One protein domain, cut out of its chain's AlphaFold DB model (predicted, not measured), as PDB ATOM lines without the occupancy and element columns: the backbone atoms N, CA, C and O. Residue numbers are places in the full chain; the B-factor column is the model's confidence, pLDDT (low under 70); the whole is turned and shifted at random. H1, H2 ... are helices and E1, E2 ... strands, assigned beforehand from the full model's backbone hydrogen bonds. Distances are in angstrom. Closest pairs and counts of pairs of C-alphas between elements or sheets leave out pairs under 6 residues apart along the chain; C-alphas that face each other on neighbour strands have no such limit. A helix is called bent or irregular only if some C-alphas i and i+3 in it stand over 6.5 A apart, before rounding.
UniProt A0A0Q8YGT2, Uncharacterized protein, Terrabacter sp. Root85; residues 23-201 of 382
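AT A GLANCE: This is residues 23 to 201 of the 382 residues of an uncharacterized protein of Terrabacter sp. Root85 (UniProt A0A0Q8YGT2). What is the main picture? A strongly twisted sheet of six strands, curled like part of a barrel and folded back on itself at E4, makes the core, and H1, H2b and H3 pack on it. H2a, the other arm of the bent helix H2, packs on H1, and the small hairpin of E1 and E2 sits at one end, near H2a and H4. What are its parts? The printed part has 179 residues with four named helices and eight named strands, in the order E1 E2 H1 H2 H3 E3 H4 E4 E5 E6 E7 E8, class mixed. The large sheet runs E7 E6 E5 E4 E3 E8, all antiparallel. How large is it? It is compact, with a radius of gyration of the C-alphas of 16.2 A and spans of 50 by 40 by 28 A.

HOW THE PARTS SIT: What comes first? E1, residues 23 to 25, and E2, residues 30 to 33, form an antiparallel hairpin, with N 23 and O 32 2.8 A apart. H2, residues 67 to 92, was assigned as one helix by its hydrogen bonds but is bent, C-alphas 82 and 85 being 7.9 A apart, with arms H2a, residues 67 to 82, and H2b, residues 85 to 92. H1, residues 38 to 50, touches H2a about perpendicular at 74 degrees, closest at the C-alphas of Gly 40 and Leu 76, 3.7 A apart. How is the large sheet folded? In this folded sheet, bent back into two leaves that face each other, E7, residues 187 to 189, E6, 171 to 177, and E5, 157 to 163, face E3, 127 to 132, and E8, 197 to 200, with E4, 144 to 153, as hinge. E4 to E7 form a meander, each strand the antiparallel neighbour of the one before; N 161 and O 150 are 2.9 A apart, and between E3 and E8 N 130 and O 199 are 3.0 A apart. Which helices are on it? H1 is over E4 at a height of 9.0 A, and H3, residues 105 to 122, comes closest at the C-alphas of Glu 113 and Phe 199, 5.3 A. H4, residues 137 to 142, irregular with C-alphas 138 and 141 7.5 A apart, only grazes the sheet. Every O i to N i+4 pair is within hydrogen-bond range in H1, H2a and H2b, 11 of 14 in H3, and 0 of 2 in H4, beside 1 of 3 O i to N i+3 pairs.

IN THESE COORDINATES: Where are the ends? E1 begins at C-alpha 23, (76.135, 175.030, 88.340), and E8 ends at C-alpha 200, (75.898, 166.314, 69.180). Which elements are long? H3 measures 23.8 A, E4 23.0 A and H2a 22.8 A.

THE WHOLE: How far does it reach? The C-alphas farthest apart, of Asn 58 and Trp 99, are 51.9 A apart. Is it continuous and sure? The printed part has no cut, the links H1 to H2 and H2 to H3 are long, and residues 25 to 28 are under 70 in pLDDT.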
ATOM      1  N   LEU A  23      76.553 176.416  88.470       71.81
ATOM      2  CA  LEU A  23      76.135 175.030  88.340       71.81
ATOM      3  C   LEU A  23      77.294 174.120  88.696       71.81
ATOM      4  O   LEU A  23      78.389 174.236  88.147       71.81
ATOM      5  N   ARG A  24      77.033 173.183  89.601       72.00
ATOM      6  CA  ARG A  24      77.977 172.128  89.939       72.00
ATOM      7  C   ARG A  24      77.798 170.984  88.955       72.00
ATOM      8  O   ARG A  24      76.710 170.419  88.904       72.00
ATOM      9  N   ILE A  25      78.845 170.595  88.229       68.88
ATOM     10  CA  ILE A  25      78.830 169.343  87.458       68.88
ATOM     11  C   ILE A  25      79.103 168.197  88.437       68.88
ATOM     12  O   ILE A  25      80.251 168.034  88.861       68.88
ATOM     13  N   PRO A  26      78.103 167.367  88.802       66.19
ATOM     14  CA  PRO A  26      78.285 166.372  89.856       66.19
ATOM     15  C   PRO A  26      79.352 165.337  89.499       66.19
ATOM     16  O   PRO A  26      80.115 164.920  90.362       66.19
ATOM     17  N   ALA A  27      79.453 164.990  88.212       63.72
ATOM     18  CA  ALA A  27      80.374 163.978  87.706       63.72
ATOM     19  C   ALA A  27      81.864 164.332  87.881       63.72
ATOM     20  O   ALA A  27      82.696 163.430  87.906       63.72
ATOM     21  N   VAL A  28      82.209 165.621  88.007       68.44
ATOM     22  CA  VAL A  28      83.603 166.080  88.186       68.44
ATOM     23  C   VAL A  28      83.803 167.002  89.391       68.44
ATOM     24  O   VAL A  28      84.930 167.382  89.687       68.44
ATOM     25  N   GLY A  29      82.730 167.363  90.103       71.19
ATOM     26  CA  GLY A  29      82.790 168.186  91.313       71.19
ATOM     27  C   GLY A  29      83.241 169.633  91.090       71.19
ATOM     28  O   GLY A  29      83.722 170.250  92.036       71.19
ATOM     29  N   VAL A  30      83.100 170.163  89.870       70.75
ATOM     30  CA  VAL A  30      83.510 171.528  89.496       70.75
ATOM     31  C   VAL A  30      82.294 172.447  89.429       70.75
ATOM     32  O   VAL A  30      81.275 172.083  88.837       70.75
ATOM     33  N   ASP A  31      82.436 173.640  90.000       75.56
ATOM     34  CA  ASP A  31      81.462 174.725  89.913       75.56
ATOM     35  C   ASP A  31      81.760 175.601  88.688       75.56
ATOM     36  O   ASP A  31      82.886 176.064  88.493       75.56
ATOM     37  N   ILE A  32      80.747 175.827  87.853       70.94
ATOM     38  CA  ILE A  32      80.848 176.618  86.624       70.94
ATOM     39  C   ILE A  32      79.817 177.728  86.675       70.94
ATOM     40  O   ILE A  32      78.624 177.478  86.831       70.94
ATOM     41  N   THR A  33      80.271 178.957  86.468       75.19
ATOM     42  CA  THR A  33      79.374 180.083  86.224       75.19
ATOM     43  C   THR A  33      78.928 180.047  84.767       75.19
ATOM     44  O   THR A  33      79.735 180.280  83.861       75.19
ATOM     45  N   THR A  34      77.651 179.753  84.524       70.06
ATOM     46  CA  THR A  34      77.081 179.808  83.173       70.06
ATOM     47  C   THR A  34      76.978 181.246  82.684       70.06
ATOM     48  O   THR A  34      76.942 182.180  83.481       70.06
ATOM     49  N   ARG A  35      76.904 181.443  81.365       74.31
ATOM     50  CA  ARG A  35      76.522 182.726  80.759       74.31
ATOM     51  C   ARG A  35      75.078 182.634  80.264       74.31
ATOM     52  O   ARG A  35      74.815 182.297  79.109       74.31
ATOM     53  N   GLY A  36      74.138 182.856  81.177       82.62
ATOM     54  CA  GLY A  36      72.706 182.644  80.954       82.62
ATOM     55  C   GLY A  36      72.282 181.165  80.958       82.62
ATOM     56  O   GLY A  36      72.834 180.347  81.697       82.62
ATOM     57  N   ARG A  37      71.260 180.831  80.157       93.62
ATOM     58  CA  ARG A  37      70.544 179.541  80.120       93.62
ATOM     59  C   ARG A  37      70.455 178.939  78.705       93.62
ATOM     60  O   ARG A  37      69.423 178.370  78.345       93.62
ATOM     61  N   CYS A  38      71.510 179.064  77.896       94.94
ATOM     62  CA  CYS A  38      71.499 178.659  76.485       94.94
ATOM     63  C   CYS A  38      71.047 177.201  76.256       94.94
ATOM     64  O   CYS A  38      70.137 176.977  75.458       94.94
ATOM     65  N   GLY A  39      71.581 176.231  77.007       95.19
ATOM     66  CA  GLY A  39      71.153 174.825  76.925       95.19
ATOM     67  C   GLY A  39      69.667 174.633  77.187       95.19
ATOM     68  O   GLY A  39      68.965 173.994  76.407       95.19
ATOM     69  N   GLY A  40      69.162 175.291  78.231       97.12
ATOM     70  CA  GLY A  40      67.746 175.279  78.574       97.12
ATOM     71  C   GLY A  40      66.856 175.875  77.489       97.12
ATOM     72  O   GLY A  40      65.819 175.303  77.170       97.12
ATOM     73  N   MET A  41      67.269 176.992  76.881       98.38
ATOM     74  CA  MET A  41      66.526 177.624  75.786       98.38
ATOM     75  C   MET A  41      66.533 176.764  74.519       98.38
ATOM     76  O   MET A  41      65.493 176.623  73.882       98.38
ATOM     77  N   ALA A  42      67.676 176.174  74.160       98.56
ATOM     78  CA  ALA A  42      67.796 175.301  72.995       98.56
ATOM     79  C   ALA A  42      66.950 174.024  73.159       98.56
ATOM     80  O   ALA A  42      66.142 173.697  72.289       98.56
ATOM     81  N   ALA A  43      67.052 173.356  74.312       98.75
ATOM     82  CA  ALA A  43      66.252 172.174  74.618       98.75
ATOM     83  C   ALA A  43      64.748 172.491  74.689       98.75
ATOM     84  O   ALA A  43      63.940 171.749  74.130       98.75
ATOM     85  N   ALA A  44      64.360 173.609  75.315       98.69
ATOM     86  CA  ALA A  44      62.964 174.034  75.378       98.69
ATOM     87  C   ALA A  44      62.398 174.398  73.994       98.69
ATOM     88  O   ALA A  44      61.262 174.041  73.699       98.69
ATOM     89  N   ALA A  45      63.175 175.036  73.114       98.69
ATOM     90  CA  ALA A  45      62.749 175.304  71.739       98.69
ATOM     91  C   ALA A  45      62.459 174.004  70.964       98.69
ATOM     92  O   ALA A  45      61.438 173.897  70.280       98.69
ATOM     93  N   MET A  46      63.303 172.978  71.128       98.69
ATOM     94  CA  MET A  46      63.045 171.650  70.562       98.69
ATOM     95  C   MET A  46      61.794 170.999  71.164       98.69
ATOM     96  O   MET A  46      60.987 170.447  70.421       98.69
ATOM     97  N   ASP A  47      61.591 171.096  72.481       98.75
ATOM     98  CA  ASP A  47      60.395 170.570  73.154       98.75
ATOM     99  C   ASP A  47      59.105 171.184  72.586       98.75
ATOM    100  O   ASP A  47      58.149 170.462  72.287       98.75
ATOM    101  N   TYR A  48      59.095 172.507  72.387       98.50
ATOM    102  CA  TYR A  48      57.987 173.235  71.766       98.50
ATOM    103  C   TYR A  48      57.732 172.758  70.337       98.50
ATOM    104  O   TYR A  48      56.589 172.459  69.989       98.50
ATOM    105  N   TRP A  49      58.789 172.634  69.530       97.62
ATOM    106  CA  TRP A  49      58.686 172.154  68.155       97.62
ATOM    107  C   TRP A  49      58.114 170.736  68.080       97.62
ATOM    108  O   TRP A  49      57.122 170.503  67.393       97.62
ATOM    109  N   TYR A  50      58.669 169.798  68.853       97.75
ATOM    110  CA  TYR A  50      58.201 168.412  68.875       97.75
ATOM    111  C   TYR A  50      56.746 168.292  69.340       97.75
ATOM    112  O   TYR A  50      56.028 167.383  68.915       97.75
ATOM    113  N   ALA A  51      56.312 169.161  70.255       97.25
ATOM    114  CA  ALA A  51      54.940 169.208  70.750       97.25
ATOM    115  C   ALA A  51      53.989 170.024  69.854       97.25
ATOM    116  O   ALA A  51      52.798 170.082  70.154       97.25
ATOM    117  N   GLY A  52      54.484 170.616  68.759       96.31
ATOM    118  CA  GLY A  52      53.688 171.441  67.854       96.31
ATOM    119  C   GLY A  52      53.116 172.684  68.535       96.31
ATOM    120  O   GLY A  52      52.015 173.099  68.196       96.31
ATOM    121  N   LEU A  53      53.817 173.243  69.526       97.62
ATOM    122  CA  LEU A  53      53.358 174.386  70.316       97.62
ATOM    123  C   LEU A  53      53.731 175.710  69.643       97.62
ATOM    124  O   LEU A  53      54.781 175.831  69.013       97.62
ATOM    125  N   ALA A  54      52.879 176.722  69.805       96.69
ATOM    126  CA  ALA A  54      53.197 178.081  69.384       96.69
ATOM    127  C   ALA A  54      54.218 178.735  70.327       96.69
ATOM    128  O   ALA A  54      54.159 178.565  71.546       96.69
ATOM    129  N   MET A  55      55.113 179.541  69.754       96.38
ATOM    130  CA  MET A  55      55.976 180.451  70.503       96.38
ATOM    131  C   MET A  55      55.267 181.786  70.751       96.38
ATOM    132  O   MET A  55      54.531 182.276  69.894       96.38
ATOM    133  N   SER A  56      55.504 182.402  71.913       95.50
ATOM    134  CA  SER A  56      55.111 183.798  72.141       95.50
ATOM    135  C   SER A  56      55.997 184.736  71.320       95.50
ATOM    136  O   SER A  56      57.210 184.550  71.241       95.50
ATOM    137  N   THR A  57      55.401 185.789  70.757       93.81
ATOM    138  CA  THR A  57      56.126 186.858  70.053       93.81
ATOM    139  C   THR A  57      56.737 187.888  71.007       93.81
ATOM    140  O   THR A  57      57.288 188.893  70.561       93.81
ATOM    141  N   ASN A  58      56.602 187.696  72.323       96.06
ATOM    142  CA  ASN A  58      57.149 188.608  73.315       96.06
ATOM    143  C   ASN A  58      58.677 188.476  73.401       96.06
ATOM    144  O   ASN A  58      59.202 187.458  73.854       96.06
ATOM    145  N   GLY A  59      59.379 189.525  72.968       96.38
ATOM    146  CA  GLY A  59      60.841 189.592  72.965       96.38
ATOM    147  C   GLY A  59      61.473 190.078  74.270       96.38
ATOM    148  O   GLY A  59      62.696 190.190  74.338       96.38
ATOM    149  N   THR A  60      60.686 190.383  75.308       96.62
ATOM    150  CA  THR A  60      61.249 190.746  76.614       96.62
ATOM    151  C   THR A  60      61.774 189.509  77.335       96.62
ATOM    152  O   THR A  60      61.205 188.422  77.233       96.62
ATOM    153  N   LEU A  61      62.873 189.659  78.076       95.94
ATOM    154  CA  LEU A  61      63.408 188.568  78.883       95.94
ATOM    155  C   LEU A  61      62.398 188.207  79.991       95.94
ATOM    156  O   LEU A  61      61.974 189.102  80.729       95.94
ATOM    157  N   PRO A  62      62.004 186.930  80.139       95.75
ATOM    158  CA  PRO A  62      61.086 186.525  81.192       95.75
ATOM    159  C   PRO A  62      61.748 186.639  82.566       95.75
ATOM    160  O   PRO A  62      62.927 186.331  82.743       95.75
ATOM    161  N   GLN A  63      60.966 187.056  83.560       93.06
ATOM    162  CA  GLN A  63      61.439 187.166  84.936       93.06
ATOM    163  C   GLN A  63      61.741 185.777  85.519       93.06
ATOM    164  O   GLN A  63      60.978 184.831  85.310       93.06
ATOM    165  N   ASP A  64      62.808 185.658  86.311       91.38
ATOM    166  CA  ASP A  64      63.085 184.450  87.098       91.38
ATOM    167  C   ASP A  64      61.885 184.081  87.988       91.38
ATOM    168  O   ASP A  64      61.271 184.954  88.617       91.38
ATOM    169  N   GLY A  65      61.530 182.795  88.059       91.69
ATOM    170  CA  GLY A  65      60.327 182.313  88.747       91.69
ATOM    171  C   GLY A  65      59.047 182.358  87.904       91.69
ATOM    172  O   GLY A  65      57.988 181.982  88.398       91.69
ATOM    173  N   SER A  66      59.089 182.896  86.679       95.94
ATOM    174  CA  SER A  66      57.959 182.792  85.747       95.94
ATOM    175  C   SER A  66      57.898 181.399  85.119       95.94
ATOM    176  O   SER A  66      58.917 180.717  85.009       95.94
ATOM    177  N   LEU A  67      56.717 180.997  84.637       97.56
ATOM    178  CA  LEU A  67      56.490 179.664  84.052       97.56
ATOM    179  C   LEU A  67      57.535 179.271  82.992       97.56
ATOM    180  O   LEU A  67      58.091 178.173  83.036       97.56
ATOM    181  N   VAL A  68      57.813 180.168  82.039       97.50
ATOM    182  CA  VAL A  68      58.774 179.896  80.962       97.50
ATOM    183  C   VAL A  68      60.218 179.920  81.468       97.50
ATOM    184  O   VAL A  68      61.015 179.079  81.053       97.50
ATOM    185  N   ALA A  69      60.559 180.836  82.383       96.81
ATOM    186  CA  ALA A  69      61.911 180.947  82.921       96.81
ATOM    187  C   ALA A  69      62.274 179.707  83.745       96.81
ATOM    188  O   ALA A  69      63.367 179.165  83.569       96.81
ATOM    189  N   ASP A  70      61.357 179.228  84.585       96.19
ATOM    190  CA  ASP A  70      61.550 178.032  85.408       96.19
ATOM    191  C   ASP A  70      61.629 176.770  84.553       96.19
ATOM    192  O   ASP A  70      62.473 175.907  84.796       96.19
ATOM    193  N   TYR A  71      60.824 176.688  83.489       98.19
ATOM    194  CA  TYR A  71      60.938 175.598  82.526       98.19
ATOM    195  C   TYR A  71      62.300 175.595  81.829       98.19
ATOM    196  O   TYR A  71      62.977 174.570  81.817       98.19
ATOM    197  N   ILE A  72      62.747 176.743  81.309       97.88
ATOM    198  CA  ILE A  72      64.075 176.888  80.697       97.88
ATOM    199  C   ILE A  72      65.175 176.509  81.694       97.88
ATOM    200  O   ILE A  72      66.116 175.812  81.325       97.88
ATOM    201  N   TYR A  73      65.065 176.918  82.959       95.25
ATOM    202  CA  TYR A  73      66.036 176.545  83.987       95.25
ATOM    203  C   TYR A  73      66.047 175.038  84.262       95.25
ATOM    204  O   TYR A  73      67.113 174.431  84.327       95.25
ATOM    205  N   SER A  74      64.877 174.402  84.358       95.50
ATOM    206  CA  SER A  74      64.791 172.946  84.496       95.50
ATOM    207  C   SER A  74      65.453 172.234  83.315       95.50
ATOM    208  O   SER A  74      66.201 171.282  83.530       95.50
ATOM    209  N   ARG A  75      65.233 172.713  82.085       97.31
ATOM    210  CA  ARG A  75      65.872 172.147  80.891       97.31
ATOM    211  C   ARG A  75      67.375 172.402  80.853       97.31
ATOM    212  O   ARG A  75      68.106 171.537  80.395       97.31
ATOM    213  N   LEU A  76      67.849 173.529  81.390       94.25
ATOM    214  CA  LEU A  76      69.279 173.782  81.568       94.25
ATOM    215  C   LEU A  76      69.913 172.732  82.487       94.25
ATOM    216  O   LEU A  76      70.972 172.205  82.163       94.25
ATOM    217  N   MET A  77      69.268 172.396  83.610       91.31
ATOM    218  CA  MET A  77      69.778 171.343  84.496       91.31
ATOM    219  C   MET A  77      69.872 169.997  83.772       91.31
ATOM    220  O   MET A  77      70.894 169.325  83.885       91.31
ATOM    221  N   ASP A  78      68.841 169.635  82.997       93.38
ATOM    222  CA  ASP A  78      68.836 168.387  82.226       93.38
ATOM    223  C   ASP A  78      70.039 168.322  81.268       93.38
ATOM    224  O   ASP A  78      70.778 167.342  81.274       93.38
ATOM    225  N   THR A  79      70.308 169.386  80.496       92.50
ATOM    226  CA  THR A  79      71.437 169.380  79.549       92.50
ATOM    227  C   THR A  79      72.792 169.310  80.251       92.50
ATOM    228  O   THR A  79      73.716 168.682  79.739       92.50
ATOM    229  N   PHE A  80      72.930 169.926  81.428       87.75
ATOM    230  CA  PHE A  80      74.157 169.838  82.225       87.75
ATOM    231  C   PHE A  80      74.406 168.424  82.755       87.75
ATOM    232  O   PHE A  80      75.540 167.943  82.708       87.75
ATOM    233  N   VAL A  81      73.358 167.760  83.248       88.62
ATOM    234  CA  VAL A  81      73.442 166.378  83.736       88.62
ATOM    235  C   VAL A  81      73.773 165.423  82.589       88.62
ATOM    236  O   VAL A  81      74.687 164.613  82.724       88.62
ATOM    237  N   ASP A  82      73.087 165.564  81.455       91.44
ATOM    238  CA  ASP A  82      73.192 164.626  80.336       91.44
ATOM    239  C   ASP A  82      74.490 164.795  79.523       91.44
ATOM    240  O   ASP A  82      74.994 163.818  78.966       91.44
ATOM    241  N   ASN A  83      75.046 166.013  79.448       92.56
ATOM    242  CA  ASN A  83      76.151 166.343  78.531       92.56
ATOM    243  C   ASN A  83      77.414 166.894  79.207       92.56
ATOM    244  O   ASN A  83      78.431 167.091  78.536       92.56
ATOM    245  N   GLY A  84      77.405 167.118  80.527       88.50
ATOM    246  CA  GLY A  84      78.519 167.748  81.247       88.50
ATOM    247  C   GLY A  84      79.866 167.032  81.082       88.50
ATOM    248  O   GLY A  84      80.903 167.684  80.960       88.50
ATOM    249  N   LEU A  85      79.871 165.695  81.005       90.62
ATOM    250  CA  LEU A  85      81.092 164.918  80.751       90.62
ATOM    251  C   LEU A  85      81.673 165.167  79.352       90.62
ATOM    252  O   LEU A  85      82.893 165.257  79.214       90.62
ATOM    253  N   THR A  86      80.829 165.332  78.332       93.44
ATOM    254  CA  THR A  86      81.272 165.637  76.964       93.44
ATOM    255  C   THR A  86      81.897 167.028  76.895       93.44
ATOM    256  O   THR A  86      82.962 167.198  76.299       93.44
ATOM    257  N   PHE A  87      81.314 168.012  77.586       91.81
ATOM    258  CA  PHE A  87      81.918 169.340  77.735       91.81
ATOM    259  C   PHE A  87      83.304 169.272  78.402       91.81
ATOM    260  O   PHE A  87      84.265 169.842  77.884       91.81
ATOM    261  N   VAL A  88      83.457 168.509  79.493       90.94
ATOM    262  CA  VAL A  88      84.764 168.297  80.150       90.94
ATOM    263  C   VAL A  88      85.763 167.604  79.218       90.94
ATOM    264  O   VAL A  88      86.930 168.005  79.154       90.94
ATOM    265  N   GLN A  89      85.326 166.590  78.466       93.00
ATOM    266  CA  GLN A  89      86.165 165.906  77.483       93.00
ATOM    267  C   GLN A  89      86.682 166.895  76.436       93.00
ATOM    268  O   GLN A  89      87.884 166.933  76.166       93.00
ATOM    269  N   TYR A  90      85.805 167.721  75.864       94.81
ATOM    270  CA  TYR A  90      86.206 168.718  74.878       94.81
ATOM    271  C   TYR A  90      87.155 169.749  75.485       94.81
ATOM    272  O   TYR A  90      88.219 169.986  74.910       94.81
ATOM    273  N   ALA A  91      86.841 170.293  76.661       92.50
ATOM    274  CA  ALA A  91      87.672 171.288  77.336       92.50
ATOM    275  C   ALA A  91      89.087 170.779  77.655       92.50
ATOM    276  O   ALA A  91      90.034 171.554  77.615       92.50
ATOM    277  N   THR A  92      89.256 169.484  77.936       91.56
ATOM    278  CA  THR A  92      90.558 168.890  78.307       91.56
ATOM    279  C   THR A  92      91.304 168.219  77.145       91.56
ATOM    280  O   THR A  92      92.489 167.891  77.270       91.56
ATOM    281  N   SER A  93      90.649 168.038  75.995       93.38
ATOM    282  CA  SER A  93      91.264 167.493  74.780       93.38
ATOM    283  C   SER A  93      92.163 168.520  74.092       93.38
ATOM    284  O   SER A  93      91.912 169.719  74.162       93.38
ATOM    285  N   LEU A  94      93.188 168.069  73.363       92.56
ATOM    286  CA  LEU A  94      94.017 168.939  72.514       92.56
ATOM    287  C   LEU A  94      93.310 169.264  71.190       92.56
ATOM    288  O   LEU A  94      92.380 168.575  70.782       92.56
ATOM    289  N   ASP A  95      93.745 170.317  70.495       90.44
ATOM    290  CA  ASP A  95      93.156 170.708  69.196       90.44
ATOM    291  C   ASP A  95      93.544 169.736  68.081       90.44
ATOM    292  O   ASP A  95      92.753 169.455  67.182       90.44
ATOM    293  N   HIS A  96      94.778 169.237  68.153       83.06
ATOM    294  CA  HIS A  96      95.410 168.374  67.169       83.06
ATOM    295  C   HIS A  96      95.531 166.941  67.708       83.06
ATOM    296  O   HIS A  96      95.581 166.747  68.927       83.06
ATOM    297  N   PRO A  97      95.571 165.932  66.823       80.69
ATOM    298  CA  PRO A  97      95.776 164.559  67.250       80.69
ATOM    299  C   PRO A  97      97.166 164.375  67.863       80.69
ATOM    300  O   PRO A  97      98.138 164.982  67.420       80.69
ATOM    301  N   THR A  98      97.272 163.487  68.846       79.19
ATOM    302  CA  THR A  98      98.566 163.036  69.377       79.19
ATOM    303  C   THR A  98      98.571 161.521  69.471       79.19
ATOM    304  O   THR A  98      97.522 160.910  69.663       79.19
ATOM    305  N   TRP A  99      99.752 160.910  69.383       72.31
ATOM    306  CA  TRP A  99      99.890 159.459  69.549       72.31
ATOM    307  C   TRP A  99      99.257 158.985  70.865       72.31
ATOM    308  O   TRP A  99      98.515 158.011  70.887       72.31
ATOM    309  N   LEU A 100      99.540 159.692  71.964       75.12
ATOM    310  CA  LEU A 100      99.158 159.280  73.317       75.12
ATOM    311  C   LEU A 100      97.711 159.629  73.691       75.12
ATOM    312  O   LEU A 100      97.157 158.979  74.572       75.12
ATOM    313  N   ARG A 101      97.105 160.657  73.077       74.56
ATOM    314  CA  ARG A 101      95.751 161.142  73.432       74.56
ATOM    315  C   ARG A 101      94.719 161.007  72.307       74.56
ATOM    316  O   ARG A 101      93.605 161.491  72.454       74.56
ATOM    317  N   GLY A 102      95.069 160.357  71.197       87.50
ATOM    318  CA  GLY A 102      94.142 160.088  70.098       87.50
ATOM    319  C   GLY A 102      93.752 161.340  69.304       87.50
ATOM    320  O   GLY A 102      94.592 162.204  69.038       87.50
ATOM    321  N   LYS A 103      92.485 161.410  68.868       91.75
ATOM    322  CA  LYS A 103      91.951 162.529  68.074       91.75
ATOM    323  C   LYS A 103      91.942 163.825  68.891       91.75
ATOM    324  O   LYS A 103      91.556 163.835  70.053       91.75
ATOM    325  N   GLY A 104      92.322 164.929  68.250       94.38
ATOM    326  CA  GLY A 104      92.066 166.266  68.782       94.38
ATOM    327  C   GLY A 104      90.643 166.736  68.472       94.38
ATOM    328  O   GLY A 104      89.953 166.136  67.646       94.38
ATOM    329  N   VAL A 105      90.217 167.843  69.082       96.56
ATOM    330  CA  VAL A 105      88.859 168.403  68.933       96.56
ATOM    331  C   VAL A 105      88.465 168.653  67.480       96.56
ATOM    332  O   VAL A 105      87.315 168.403  67.115       96.56
ATOM    333  N   ALA A 106      89.405 169.076  66.630       95.94
ATOM    334  CA  ALA A 106      89.117 169.314  65.219       95.94
ATOM    335  C   ALA A 106      88.706 168.028  64.480       95.94
ATOM    336  O   ALA A 106      87.723 168.046  63.733       95.94
ATOM    337  N   ARG A 107      89.398 166.911  64.753       96.25
ATOM    338  CA  ARG A 107      89.080 165.588  64.199       96.25
ATOM    339  C   ARG A 107      87.841 164.976  64.841       96.25
ATOM    340  O   ARG A 107      87.013 164.464  64.102       96.25
ATOM    341  N   MET A 108      87.668 165.078  66.164       97.31
ATOM    342  CA  MET A 108      86.441 164.610  66.837       97.31
ATOM    343  C   MET A 108      85.200 165.283  66.237       97.31
ATOM    344  O   MET A 108      84.259 164.618  65.816       97.31
ATOM    345  N   THR A 109      85.258 166.607  66.068       98.06
ATOM    346  CA  THR A 109      84.190 167.384  65.428       98.06
ATOM    347  C   THR A 109      83.849 166.856  64.029       98.06
ATOM    348  O   THR A 109      82.683 166.652  63.707       98.06
ATOM    349  N   ARG A 110      84.854 166.650  63.171       97.56
ATOM    350  CA  ARG A 110      84.634 166.381  61.741       97.56
ATOM    351  C   ARG A 110      84.375 164.916  61.426       97.56
ATOM    352  O   ARG A 110      83.580 164.614  60.546       97.56
ATOM    353  N   GLU A 111      85.052 164.018  62.125       97.25
ATOM    354  CA  GLU A 111      85.007 162.587  61.840       97.25
ATOM    355  C   GLU A 111      83.959 161.861  62.678       97.25
ATOM    356  O   GLU A 111      83.397 160.881  62.202       97.25
ATOM    357  N   ASP A 112      83.687 162.333  63.899       97.38
ATOM    358  CA  ASP A 112      82.771 161.651  64.817       97.38
ATOM    359  C   ASP A 112      81.428 162.383  64.915       97.38
ATOM    360  O   ASP A 112      80.378 161.747  64.846       97.38
ATOM    361  N   GLU A 113      81.432 163.714  65.033       98.56
ATOM    362  CA  GLU A 113      80.215 164.482  65.329       98.56
ATOM    363  C   GLU A 113      79.458 164.971  64.088       98.56
ATOM    364  O   GLU A 113      78.232 164.866  64.043       98.56
ATOM    365  N   LEU A 114      80.149 165.441  63.042       98.38
ATOM    366  CA  LEU A 114      79.489 165.862  61.799       98.38
ATOM    367  C   LEU A 114      78.665 164.740  61.139       98.38
ATOM    368  O   LEU A 114      77.536 165.028  60.732       98.38
ATOM    369  N   PRO A 115      79.141 163.481  61.033       98.44
ATOM    370  CA  PRO A 115      78.321 162.404  60.480       98.44
ATOM    371  C   PRO A 115      77.068 162.124  61.319       98.44
ATOM    372  O   PRO A 115      75.988 161.958  60.755       98.44
ATOM    373  N   LYS A 116      77.177 162.137  62.658       98.56
ATOM    374  CA  LYS A 116      76.028 161.967  63.570       98.56
ATOM    375  C   LYS A 116      75.008 163.090  63.397       98.56
ATOM    376  O   LYS A 116      73.809 162.826  63.316       98.56
ATOM    377  N   LEU A 117      75.486 164.333  63.330       98.69
ATOM    378  CA  LEU A 117      74.663 165.521  63.127       98.69
ATOM    379  C   LEU A 117      73.883 165.425  61.812       98.69
ATOM    380  O   LEU A 117      72.662 165.574  61.821       98.69
ATOM    381  N   LYS A 118      74.574 165.133  60.702       98.62
ATOM    382  CA  LYS A 118      73.949 164.988  59.380       98.62
ATOM    383  C   LYS A 118      72.914 163.871  59.381       98.62
ATOM    384  O   LYS A 118      71.779 164.127  59.015       98.62
ATOM    385  N   ALA A 119      73.247 162.694  59.915       98.31
ATOM    386  CA  ALA A 119      72.311 161.574  59.990       98.31
ATOM    387  C   ALA A 119      71.024 161.910  60.769       98.31
ATOM    388  O   ALA A 119      69.930 161.553  60.334       98.31
ATOM    389  N   ARG A 120      71.124 162.630  61.898       98.19
ATOM    390  CA  ARG A 120      69.937 163.077  62.650       98.19
ATOM    391  C   ARG A 120      69.110 164.096  61.862       98.19
ATOM    392  O   ARG A 120      67.894 163.936  61.767       98.19
ATOM    393  N   LEU A 121      69.753 165.090  61.252       98.00
ATOM    394  CA  LEU A 121      69.072 166.097  60.431       98.00
ATOM    395  C   LEU A 121      68.400 165.484  59.196       98.00
ATOM    396  O   LEU A 121      67.255 165.810  58.899       98.00
ATOM    397  N   ASP A 122      69.071 164.554  58.520       96.88
ATOM    398  CA  ASP A 122      68.545 163.830  57.358       96.88
ATOM    399  C   ASP A 122      67.342 162.947  57.742       96.88
ATOM    400  O   ASP A 122      66.455 162.714  56.925       96.88
ATOM    401  N   SER A 123      67.248 162.529  59.012       95.56
ATOM    402  CA  SER A 123      66.069 161.855  59.579       95.56
ATOM    403  C   SER A 123      64.942 162.803  60.029       95.56
ATOM    404  O   SER A 123      63.970 162.361  60.643       95.56
ATOM    405  N   GLY A 124      65.062 164.106  59.753       94.56
ATOM    406  CA  GLY A 124      64.057 165.113  60.101       94.56
ATOM    407  C   GLY A 124      64.083 165.567  61.564       94.56
ATOM    408  O   GLY A 124      63.108 166.157  62.026       94.56
ATOM    409  N   GLN A 125      65.161 165.297  62.309       95.75
ATOM    410  CA  GLN A 125      65.256 165.624  63.736       95.75
ATOM    411  C   GLN A 125      66.124 166.867  63.970       95.75
ATOM    412  O   GLN A 125      67.290 166.855  63.566       95.75
ATOM    413  N   PRO A 126      65.627 167.914  64.663       97.81
ATOM    414  CA  PRO A 126      66.495 168.978  65.154       97.81
ATOM    415  C   PRO A 126      67.487 168.403  66.160       97.81
ATOM    416  O   PRO A 126      67.187 167.442  66.877       97.81
ATOM    417  N   VAL A 127      68.672 169.001  66.229       98.69
ATOM    418  CA  VAL A 127      69.778 168.488  67.039       98.69
ATOM    419  C   VAL A 127      70.224 169.538  68.041       98.69
ATOM    420  O   VAL A 127      70.650 170.623  67.653       98.69
ATOM    421  N   LEU A 128      70.168 169.192  69.329       98.69
ATOM    422  CA  LEU A 128      70.842 169.960  70.370       98.69
ATOM    423  C   LEU A 128      72.354 169.827  70.158       98.69
ATOM    424  O   LEU A 128      72.875 168.713  70.051       98.69
ATOM    425  N   LEU A 129      73.034 170.961  70.037       98.44
ATOM    426  CA  LEU A 129      74.434 171.020  69.649       98.44
ATOM    427  C   LEU A 129      75.235 171.829  70.668       98.44
ATOM    428  O   LEU A 129      74.955 173.013  70.878       98.44
ATOM    429  N   GLY A 130      76.272 171.201  71.217       98.25
ATOM    430  CA  GLY A 130      77.270 171.851  72.050       98.25
ATOM    431  C   GLY A 130      78.343 172.492  71.175       98.25
ATOM    432  O   GLY A 130      78.883 171.855  70.268       98.25
ATOM    433  N   LEU A 131      78.656 173.756  71.438       98.38
ATOM    434  CA  LEU A 131      79.716 174.527  70.796       98.38
ATOM    435  C   LEU A 131      80.759 174.893  71.841       98.38
ATOM    436  O   LEU A 131      80.419 175.426  72.894       98.38
ATOM    437  N   THR A 132      82.032 174.643  71.548       96.88
ATOM    438  CA  THR A 132      83.087 174.773  72.562       96.88
ATOM    439  C   THR A 132      84.081 175.868  72.207       96.88
ATOM    440  O   THR A 132      84.471 176.027  71.052       96.88
ATOM    441  N   GLN A 133      84.501 176.625  73.211       95.81
ATOM    442  CA  GLN A 133      85.676 177.497  73.211       95.81
ATOM    443  C   GLN A 133      86.648 177.102  74.330       95.81
ATOM    444  O   GLN A 133      87.842 177.379  74.212       95.81
ATOM    445  N   ALA A 134      86.157 176.432  75.378       93.25
ATOM    446  CA  ALA A 134      86.925 176.061  76.552       93.25
ATOM    447  C   ALA A 134      88.161 175.210  76.220       93.25
ATOM    448  O   ALA A 134      88.124 174.280  75.399       93.25
ATOM    449  N   ARG A 135      89.261 175.532  76.911       94.38
ATOM    450  CA  ARG A 135      90.528 174.780  76.924       94.38
ATOM    451  C   ARG A 135      90.892 174.255  78.316       94.38
ATOM    452  O   ARG A 135      91.963 173.680  78.509       94.38
ATOM    453  N   SER A 136      90.008 174.469  79.284       89.75
ATOM    454  CA  SER A 136      90.103 173.974  80.650       89.75
ATOM    455  C   SER A 136      88.711 173.937  81.288       89.75
ATOM    456  O   SER A 136      87.784 174.602  80.825       89.75
ATOM    457  N   VAL A 137      88.546 173.173  82.372       85.38
ATOM    458  CA  VAL A 137      87.250 173.048  83.068       85.38
ATOM    459  C   VAL A 137      86.748 174.374  83.655       85.38
ATOM    460  O   VAL A 137      85.545 174.581  83.772       85.38
ATOM    461  N   THR A 138      87.650 175.306  83.969       84.19
ATOM    462  CA  THR A 138      87.302 176.643  84.475       84.19
ATOM    463  C   THR A 138      86.798 177.582  83.380       84.19
ATOM    464  O   THR A 138      86.223 178.625  83.675       84.19
ATOM    465  N   GLU A 139      86.997 177.225  82.108       88.44
ATOM    466  CA  GLU A 139      86.560 178.001  80.944       88.44
ATOM    467  C   GLU A 139      85.229 177.517  80.362       88.44
ATOM    468  O   GLU A 139      84.775 178.082  79.371       88.44
ATOM    469  N   LEU A 140      84.583 176.510  80.957       86.94
ATOM    470  CA  LEU A 140      83.339 175.923  80.437       86.94
ATOM    471  C   LEU A 140      82.193 176.937  80.288       86.94
ATOM    472  O   LEU A 140      81.322 176.761  79.446       86.94
ATOM    473  N   GLY A 141      82.222 178.059  81.015       85.25
ATOM    474  CA  GLY A 141      81.295 179.177  80.798       85.25
ATOM    475  C   GLY A 141      81.477 179.929  79.463       85.25
ATOM    476  O   GLY A 141      80.682 180.816  79.157       85.25
ATOM    477  N   ASN A 142      82.523 179.631  78.682       90.19
ATOM    478  CA  ASN A 142      82.721 180.142  77.319       90.19
ATOM    479  C   ASN A 142      82.033 179.281  76.250       90.19
ATOM    480  O   ASN A 142      81.935 179.715  75.099       90.19
ATOM    481  N   ASP A 143      81.598 178.078  76.614       93.88
ATOM    482  CA  ASP A 143      80.895 177.176  75.714       93.88
ATOM    483  C   ASP A 143      79.435 177.617  75.543       93.88
ATOM    484  O   ASP A 143      78.930 178.499  76.245       93.88
ATOM    485  N   HIS A 144      78.761 177.051  74.548       96.62
ATOM    486  CA  HIS A 144      77.418 177.464  74.159       96.62
ATOM    487  C   HIS A 144      76.602 176.303  73.615       96.62
ATOM    488  O   HIS A 144      77.156 175.297  73.186       96.62
ATOM    489  N   GLN A 145      75.282 176.455  73.617       97.94
ATOM    490  CA  GLN A 145      74.355 175.418  73.179       97.94
ATOM    491  C   GLN A 145      73.299 176.019  72.257       97.94
ATOM    492  O   GLN A 145      72.687 177.048  72.571       97.94
ATOM    493  N   VAL A 146      73.103 175.372  71.110       98.69
ATOM    494  CA  VAL A 146      72.238 175.823  70.010       98.69
ATOM    495  C   VAL A 146      71.413 174.659  69.461       98.69
ATOM    496  O   VAL A 146      71.672 173.501  69.784       98.69
ATOM    497  N   VAL A 147      70.425 174.951  68.613       98.81
ATOM    498  CA  VAL A 147      69.670 173.915  67.886       98.81
ATOM    499  C   VAL A 147      70.087 173.935  66.427       98.81
ATOM    500  O   VAL A 147      69.841 174.919  65.735       98.81
ATOM    501  N   ALA A 148      70.686 172.857  65.934       98.81
ATOM    502  CA  ALA A 148      70.892 172.668  64.506       98.81
ATOM    503  C   ALA A 148      69.614 172.130  63.852       98.81
ATOM    504  O   ALA A 148      68.982 171.209  64.369       98.81
ATOM    505  N   TYR A 149      69.253 172.698  62.705       98.06
ATOM    506  CA  TYR A 149      68.057 172.313  61.943       98.06
ATOM    507  C   TYR A 149      68.333 172.116  60.448       98.06
ATOM    508  O   TYR A 149      67.436 171.809  59.667       98.06
ATOM    509  N   GLY A 150      69.582 172.264  60.019       97.44
ATOM    510  CA  GLY A 150      69.954 171.984  58.646       97.44
ATOM    511  C   GLY A 150      71.454 171.986  58.445       97.44
ATOM    512  O   GLY A 150      72.228 172.405  59.309       97.44
ATOM    513  N   TRP A 151      71.855 171.499  57.280       97.94
ATOM    514  CA  TRP A 151      73.231 171.547  56.832       97.94
ATOM    515  C   TRP A 151      73.313 171.722  55.317       97.94
ATOM    516  O   TRP A 151      72.480 171.231  54.547       97.94
ATOM    517  N   GLU A 152      74.350 172.423  54.893       97.00
ATOM    518  CA  GLU A 152      74.745 172.603  53.501       97.00
ATOM    519  C   GLU A 152      76.220 172.204  53.378       97.00
ATOM    520  O   GLU A 152      76.967 172.244  54.358       97.00
ATOM    521  N   GLN A 153      76.659 171.788  52.194       96.81
ATOM    522  CA  GLN A 153      78.057 171.434  51.972       96.81
ATOM    523  C   GLN A 153      78.470 171.766  50.544       96.81
ATOM    524  O   GLN A 153      77.747 171.457  49.599       96.81
ATOM    525  N   ASP A 154      79.655 172.356  50.409       96.25
ATOM    526  CA  ASP A 154      80.362 172.520  49.142       96.25
ATOM    527  C   ASP A 154      81.597 171.594  49.088       96.25
ATOM    528  O   ASP A 154      81.768 170.698  49.921       96.25
ATOM    529  N   SER A 155      82.472 171.771  48.098       95.38
ATOM    530  CA  SER A 155      83.660 170.923  47.930       95.38
ATOM    531  C   SER A 155      84.654 170.984  49.100       95.38
ATOM    532  O   SER A 155      85.474 170.081  49.238       95.38
ATOM    533  N   ARG A 156      84.621 172.040  49.923       97.25
ATOM    534  CA  ARG A 156      85.571 172.280  51.021       97.25
ATOM    535  C   ARG A 156      84.893 172.407  52.382       97.25
ATOM    536  O   ARG A 156      85.443 171.937  53.381       97.25
ATOM    537  N   TYR A 157      83.730 173.043  52.441       98.50
ATOM    538  CA  TYR A 157      83.087 173.458  53.679       98.50
ATOM    539  C   TYR A 157      81.764 172.748  53.916       98.50
ATOM    540  O   TYR A 157      80.969 172.548  53.002       98.50
ATOM    541  N   THR A 158      81.511 172.436  55.183       98.56
ATOM    542  CA  THR A 158      80.175 172.178  55.707       98.56
ATOM    543  C   THR A 158      79.671 173.473  56.354       98.56
ATOM    544  O   THR A 158      80.434 174.201  56.992       98.56
ATOM    545  N   TYR A 159      78.384 173.764  56.195       98.56
ATOM    546  CA  TYR A 159      77.675 174.829  56.894       98.56
ATOM    547  C   TYR A 159      76.575 174.186  57.727       98.56
ATOM    548  O   TYR A 159      75.695 173.537  57.171       98.56
ATOM    549  N   VAL A 160      76.613 174.357  59.043       98.75
ATOM    550  CA  VAL A 160      75.522 173.940  59.931       98.75
ATOM    551  C   VAL A 160      74.625 175.144  60.181       98.75
ATOM    552  O   VAL A 160      75.105 176.206  60.572       98.75
ATOM    553  N   LEU A 161      73.330 174.984  59.939       98.31
ATOM    554  CA  LEU A 161      72.320 176.019  60.129       98.31
ATOM    555  C   LEU A 161      71.725 175.857  61.524       98.31
ATOM    556  O   LEU A 161      71.205 174.782  61.849       98.31
ATOM    557  N   VAL A 162      71.840 176.890  62.355       98.69
ATOM    558  CA  VAL A 162      71.461 176.819  63.766       98.69
ATOM    559  C   VAL A 162      70.532 177.953  64.184       98.69
ATOM    560  O   VAL A 162      70.678 179.099  63.758       98.69
ATOM    561  N   TYR A 163      69.586 177.623  65.062       98.38
ATOM    562  CA  TYR A 163      68.976 178.579  65.971       98.38
ATOM    563  C   TYR A 163      69.937 178.808  67.135       98.38
ATOM    564  O   TYR A 163      70.155 177.924  67.969       98.38
ATOM    565  N   ASP A 164      70.506 180.008  67.175       98.31
ATOM    566  CA  ASP A 164      71.288 180.507  68.296       98.31
ATOM    567  C   ASP A 164      70.391 181.408  69.153       98.31
ATOM    568  O   ASP A 164      69.929 182.453  68.702       98.31
ATOM    569  N   ASN A 165      70.161 181.025  70.409       97.38
ATOM    570  CA  ASN A 165      69.341 181.780  71.365       97.38
ATOM    571  C   ASN A 165      69.932 183.153  71.761       97.38
ATOM    572  O   ASN A 165      69.265 183.926  72.445       97.38
ATOM    573  N   ASN A 166      71.138 183.502  71.306       96.81
ATOM    574  CA  ASN A 166      71.662 184.871  71.358       96.81
ATOM    575  C   ASN A 166      71.268 185.729  70.141       96.81
ATOM    576  O   ASN A 166      71.491 186.937  70.157       96.81
ATOM    577  N   ASN A 167      70.682 185.127  69.102       97.19
ATOM    578  CA  ASN A 167      70.265 185.772  67.855       97.19
ATOM    579  C   ASN A 167      68.787 185.432  67.535       97.19
ATOM    580  O   ASN A 167      68.514 184.714  66.570       97.19
ATOM    581  N   PRO A 168      67.814 185.901  68.348       96.25
ATOM    582  CA  PRO A 168      66.404 185.532  68.207       96.25
ATOM    583  C   PRO A 168      65.851 185.772  66.804       96.25
ATOM    584  O   PRO A 168      66.094 186.814  66.193       96.25
ATOM    585  N   GLY A 169      65.089 184.801  66.299       94.31
ATOM    586  CA  GLY A 169      64.436 184.873  64.992       94.31
ATOM    587  C   GLY A 169      65.366 184.781  63.778       94.31
ATOM    588  O   GLY A 169      64.872 184.785  62.651       94.31
ATOM    589  N   GLN A 170      66.683 184.675  63.975       94.94
ATOM    590  CA  GLN A 170      67.670 184.685  62.896       94.94
ATOM    591  C   GLN A 170      68.372 183.334  62.747       94.94
ATOM    592  O   GLN A 170      68.676 182.647  63.722       94.94
ATOM    593  N   GLU A 171      68.653 182.967  61.499       96.06
ATOM    594  CA  GLU A 171      69.539 181.850  61.173       96.06
ATOM    595  C   GLU A 171      70.994 182.248  61.426       96.06
ATOM    596  O   GLU A 171      71.477 183.253  60.902       96.06
ATOM    597  N   VAL A 172      71.719 181.416  62.174       98.25
ATOM    598  CA  VAL A 172      73.178 181.493  62.269       98.25
ATOM    599  C   VAL A 172      73.784 180.329  61.488       98.25
ATOM    600  O   VAL A 172      73.371 179.181  61.637       98.25
ATOM    601  N   ARG A 173      74.781 180.616  60.647       98.38
ATOM    602  CA  ARG A 173      75.501 179.616  59.846       98.38
ATOM    603  C   ARG A 173      76.866 179.359  60.465       98.38
ATOM    604  O   ARG A 173      77.676 180.280  60.542       98.38
ATOM    605  N   LEU A 174      77.136 178.125  60.877       98.81
ATOM    606  CA  LEU A 174      78.441 177.679  61.361       98.81
ATOM    607  C   LEU A 174      79.226 177.061  60.204       98.81
ATOM    608  O   LEU A 174      78.869 175.990  59.717       98.81
ATOM    609  N   LYS A 175      80.290 177.728  59.763       98.69
ATOM    610  CA  LYS A 175      81.175 177.280  58.685       98.69
ATOM    611  C   LYS A 175      82.385 176.546  59.258       98.69
ATOM    612  O   LYS A 175      83.081 177.092  60.111       98.69
ATOM    613  N   LEU A 176      82.669 175.354  58.743       98.56
ATOM    614  CA  LEU A 176      83.872 174.580  59.057       98.56
ATOM    615  C   LEU A 176      84.319 173.741  57.860       98.56
ATOM    616  O   LEU A 176      83.506 173.377  57.012       98.56
ATOM    617  N   THR A 177      85.611 173.425  57.782       98.38
ATOM    618  CA  THR A 177      86.119 172.471  56.787       98.38
ATOM    619  C   THR A 177      85.470 171.101  56.984       98.38
ATOM    620  O   THR A 177      85.342 170.623  58.113       98.38
ATOM    621  N   SER A 178      85.040 170.471  55.888       96.12
ATOM    622  CA  SER A 178      84.342 169.173  55.927       96.12
ATOM    623  C   SER A 178      85.244 168.026  56.397       96.12
ATOM    624  O   SER A 178      84.754 167.037  56.934       96.12
ATOM    625  N   VAL A 179      86.557 168.169  56.210       94.94
ATOM    626  CA  VAL A 179      87.607 167.249  56.671       94.94
ATOM    627  C   VAL A 179      88.630 168.019  57.503       94.94
ATOM    628  O   VAL A 179      88.678 169.249  57.428       94.94
ATOM    629  N   ASP A 180      89.388 167.327  58.362       92.94
ATOM    630  CA  ASP A 180      90.366 167.994  59.231       92.94
ATOM    631  C   ASP A 180      91.424 168.708  58.390       92.94
ATOM    632  O   ASP A 180      92.042 168.113  57.510       92.94
ATOM    633  N   ASP A 181      91.615 169.990  58.685       94.44
ATOM    634  CA  ASP A 181      92.628 170.832  58.068       94.44
ATOM    635  C   ASP A 181      93.393 171.541  59.195       94.44
ATOM    636  O   ASP A 181      92.838 172.424  59.862       94.44
ATOM    637  N   PRO A 182      94.661 171.172  59.446       92.31
ATOM    638  CA  PRO A 182      95.486 171.814  60.459       92.31
ATOM    639  C   PRO A 182      95.633 173.332  60.295       92.31
ATOM    640  O   PRO A 182      95.875 174.001  61.301       92.31
ATOM    641  N   ALA A 183      95.487 173.863  59.075       95.06
ATOM    642  CA  ALA A 183      95.552 175.293  58.792       95.06
ATOM    643  C   ALA A 183      94.227 176.025  59.077       95.06
ATOM    644  O   ALA A 183      94.233 177.238  59.276       95.06
ATOM    645  N   GLU A 184      93.097 175.309  59.142       95.88
ATOM    646  CA  GLU A 184      91.756 175.890  59.288       95.88
ATOM    647  C   GLU A 184      90.865 175.031  60.208       95.88
ATOM    648  O   GLU A 184      89.885 174.405  59.797       95.88
ATOM    649  N   ARG A 185      91.215 174.986  61.502       95.50
ATOM    650  CA  ARG A 185      90.489 174.170  62.496       95.50
ATOM    651  C   ARG A 185      89.218 174.815  63.038       95.50
ATOM    652  O   ARG A 185      88.277 174.085  63.355       95.50
ATOM    653  N   ALA A 186      89.214 176.139  63.171       97.06
ATOM    654  CA  ALA A 186      88.131 176.882  63.804       97.06
ATOM    655  C   ALA A 186      86.815 176.761  63.024       97.06
ATOM    656  O   ALA A 186      86.798 176.611  61.804       97.06
ATOM    657  N   ILE A 187      85.711 176.855  63.757       98.56
ATOM    658  CA  ILE A 187      84.362 176.978  63.218       98.56
ATOM    659  C   ILE A 187      83.982 178.454  63.303       98.56
ATOM    660  O   ILE A 187      84.055 179.038  64.384       98.56
ATOM    661  N   THR A 188      83.543 179.055  62.202       98.56
ATOM    662  CA  THR A 188      83.171 180.477  62.161       98.56
ATOM    663  C   THR A 188      81.667 180.626  61.985       98.56
ATOM    664  O   THR A 188      81.098 180.103  61.029       98.56
ATOM    665  N   GLY A 189      81.017 181.341  62.899       98.50
ATOM    666  CA  GLY A 189      79.603 181.691  62.821       98.50
ATOM    667  C   GLY A 189      79.366 182.958  61.999       98.50
ATOM    668  O   GLY A 189      80.134 183.915  62.091       98.50
ATOM    669  N   SER A 190      78.261 183.017  61.252       98.38
ATOM    670  CA  SER A 190      77.816 184.241  60.557       98.38
ATOM    671  C   SER A 190      77.515 185.414  61.501       98.38
ATOM    672  O   SER A 190      77.470 186.557  61.065       98.38
ATOM    673  N   ASN A 191      77.360 185.142  62.800       97.06
ATOM    674  CA  ASN A 191      77.230 186.128  63.874       97.06
ATOM    675  C   ASN A 191      78.585 186.663  64.394       97.06
ATOM    676  O   ASN A 191      78.634 187.338  65.421       97.06
ATOM    677  N   GLY A 192      79.699 186.323  63.736       97.00
ATOM    678  CA  GLY A 192      81.048 186.764  64.099       97.00
ATOM    679  C   GLY A 192      81.697 185.991  65.254       97.00
ATOM    680  O   GLY A 192      82.828 186.301  65.630       97.00
ATOM    681  N   LYS A 193      81.025 184.985  65.831       97.00
ATOM    682  CA  LYS A 193      81.619 184.110  66.855       97.00
ATOM    683  C   LYS A 193      82.489 183.034  66.216       97.00
ATOM    684  O   LYS A 193      82.227 182.583  65.103       97.00
ATOM    685  N   THR A 194      83.505 182.590  66.948       98.00
ATOM    686  CA  THR A 194      84.341 181.453  66.558       98.00
ATOM    687  C   THR A 194      84.283 180.373  67.625       98.00
ATOM    688  O   THR A 194      84.177 180.666  68.816       98.00
ATOM    689  N   TRP A 195      84.332 179.121  67.185       98.31
ATOM    690  CA  TRP A 195      84.280 177.948  68.044       98.31
ATOM    691  C   TRP A 195      85.437 177.015  67.721       98.31
ATOM    692  O   TRP A 195      85.901 176.907  66.586       98.31
ATOM    693  N   ARG A 196      85.909 176.334  68.754       97.75
ATOM    694  CA  ARG A 196      86.989 175.358  68.710       97.75
ATOM    695  C   ARG A 196      86.514 174.001  68.195       97.75
ATOM    696  O   ARG A 196      87.268 173.313  67.512       97.75
ATOM    697  N   GLY A 197      85.278 173.632  68.513       98.06
ATOM    698  CA  GLY A 197      84.653 172.385  68.090       98.06
ATOM    699  C   GLY A 197      83.145 172.406  68.297       98.06
ATOM    700  O   GLY A 197      82.604 173.332  68.907       98.06
ATOM    701  N   LEU A 198      82.487 171.368  67.787       98.44
ATOM    702  CA  LEU A 198      81.085 171.074  68.068       98.44
ATOM    703  C   LEU A 198      80.904 169.592  68.395       98.44
ATOM    704  O   LEU A 198      81.745 168.763  68.027       98.44
ATOM    705  N   PHE A 199      79.807 169.275  69.073       98.69
ATOM    706  CA  PHE A 199      79.361 167.905  69.296       98.69
ATOM    707  C   PHE A 199      77.847 167.805  69.422       98.69
ATOM    708  O   PHE A 199      77.176 168.747  69.848       98.69
ATOM    709  N   VAL A 200      77.314 166.646  69.041       98.69
ATOM    710  CA  VAL A 200      75.898 166.314  69.180       98.69
ATOM    711  C   VAL A 200      75.607 165.986  70.639       98.69
ATOM    712  O   VAL A 200      76.204 165.077  71.212       98.69
ATOM    713  N   GLU A 201      74.658 166.701  71.232       98.44
ATOM    714  CA  GLU A 201      74.239 166.456  72.607       98.44
ATOM    715  C   GLU A 201      73.197 165.332  72.712       98.44
ATOM    716  O   GLU A 201      72.387 165.062  71.807       98.44
TER     717      GLU A 201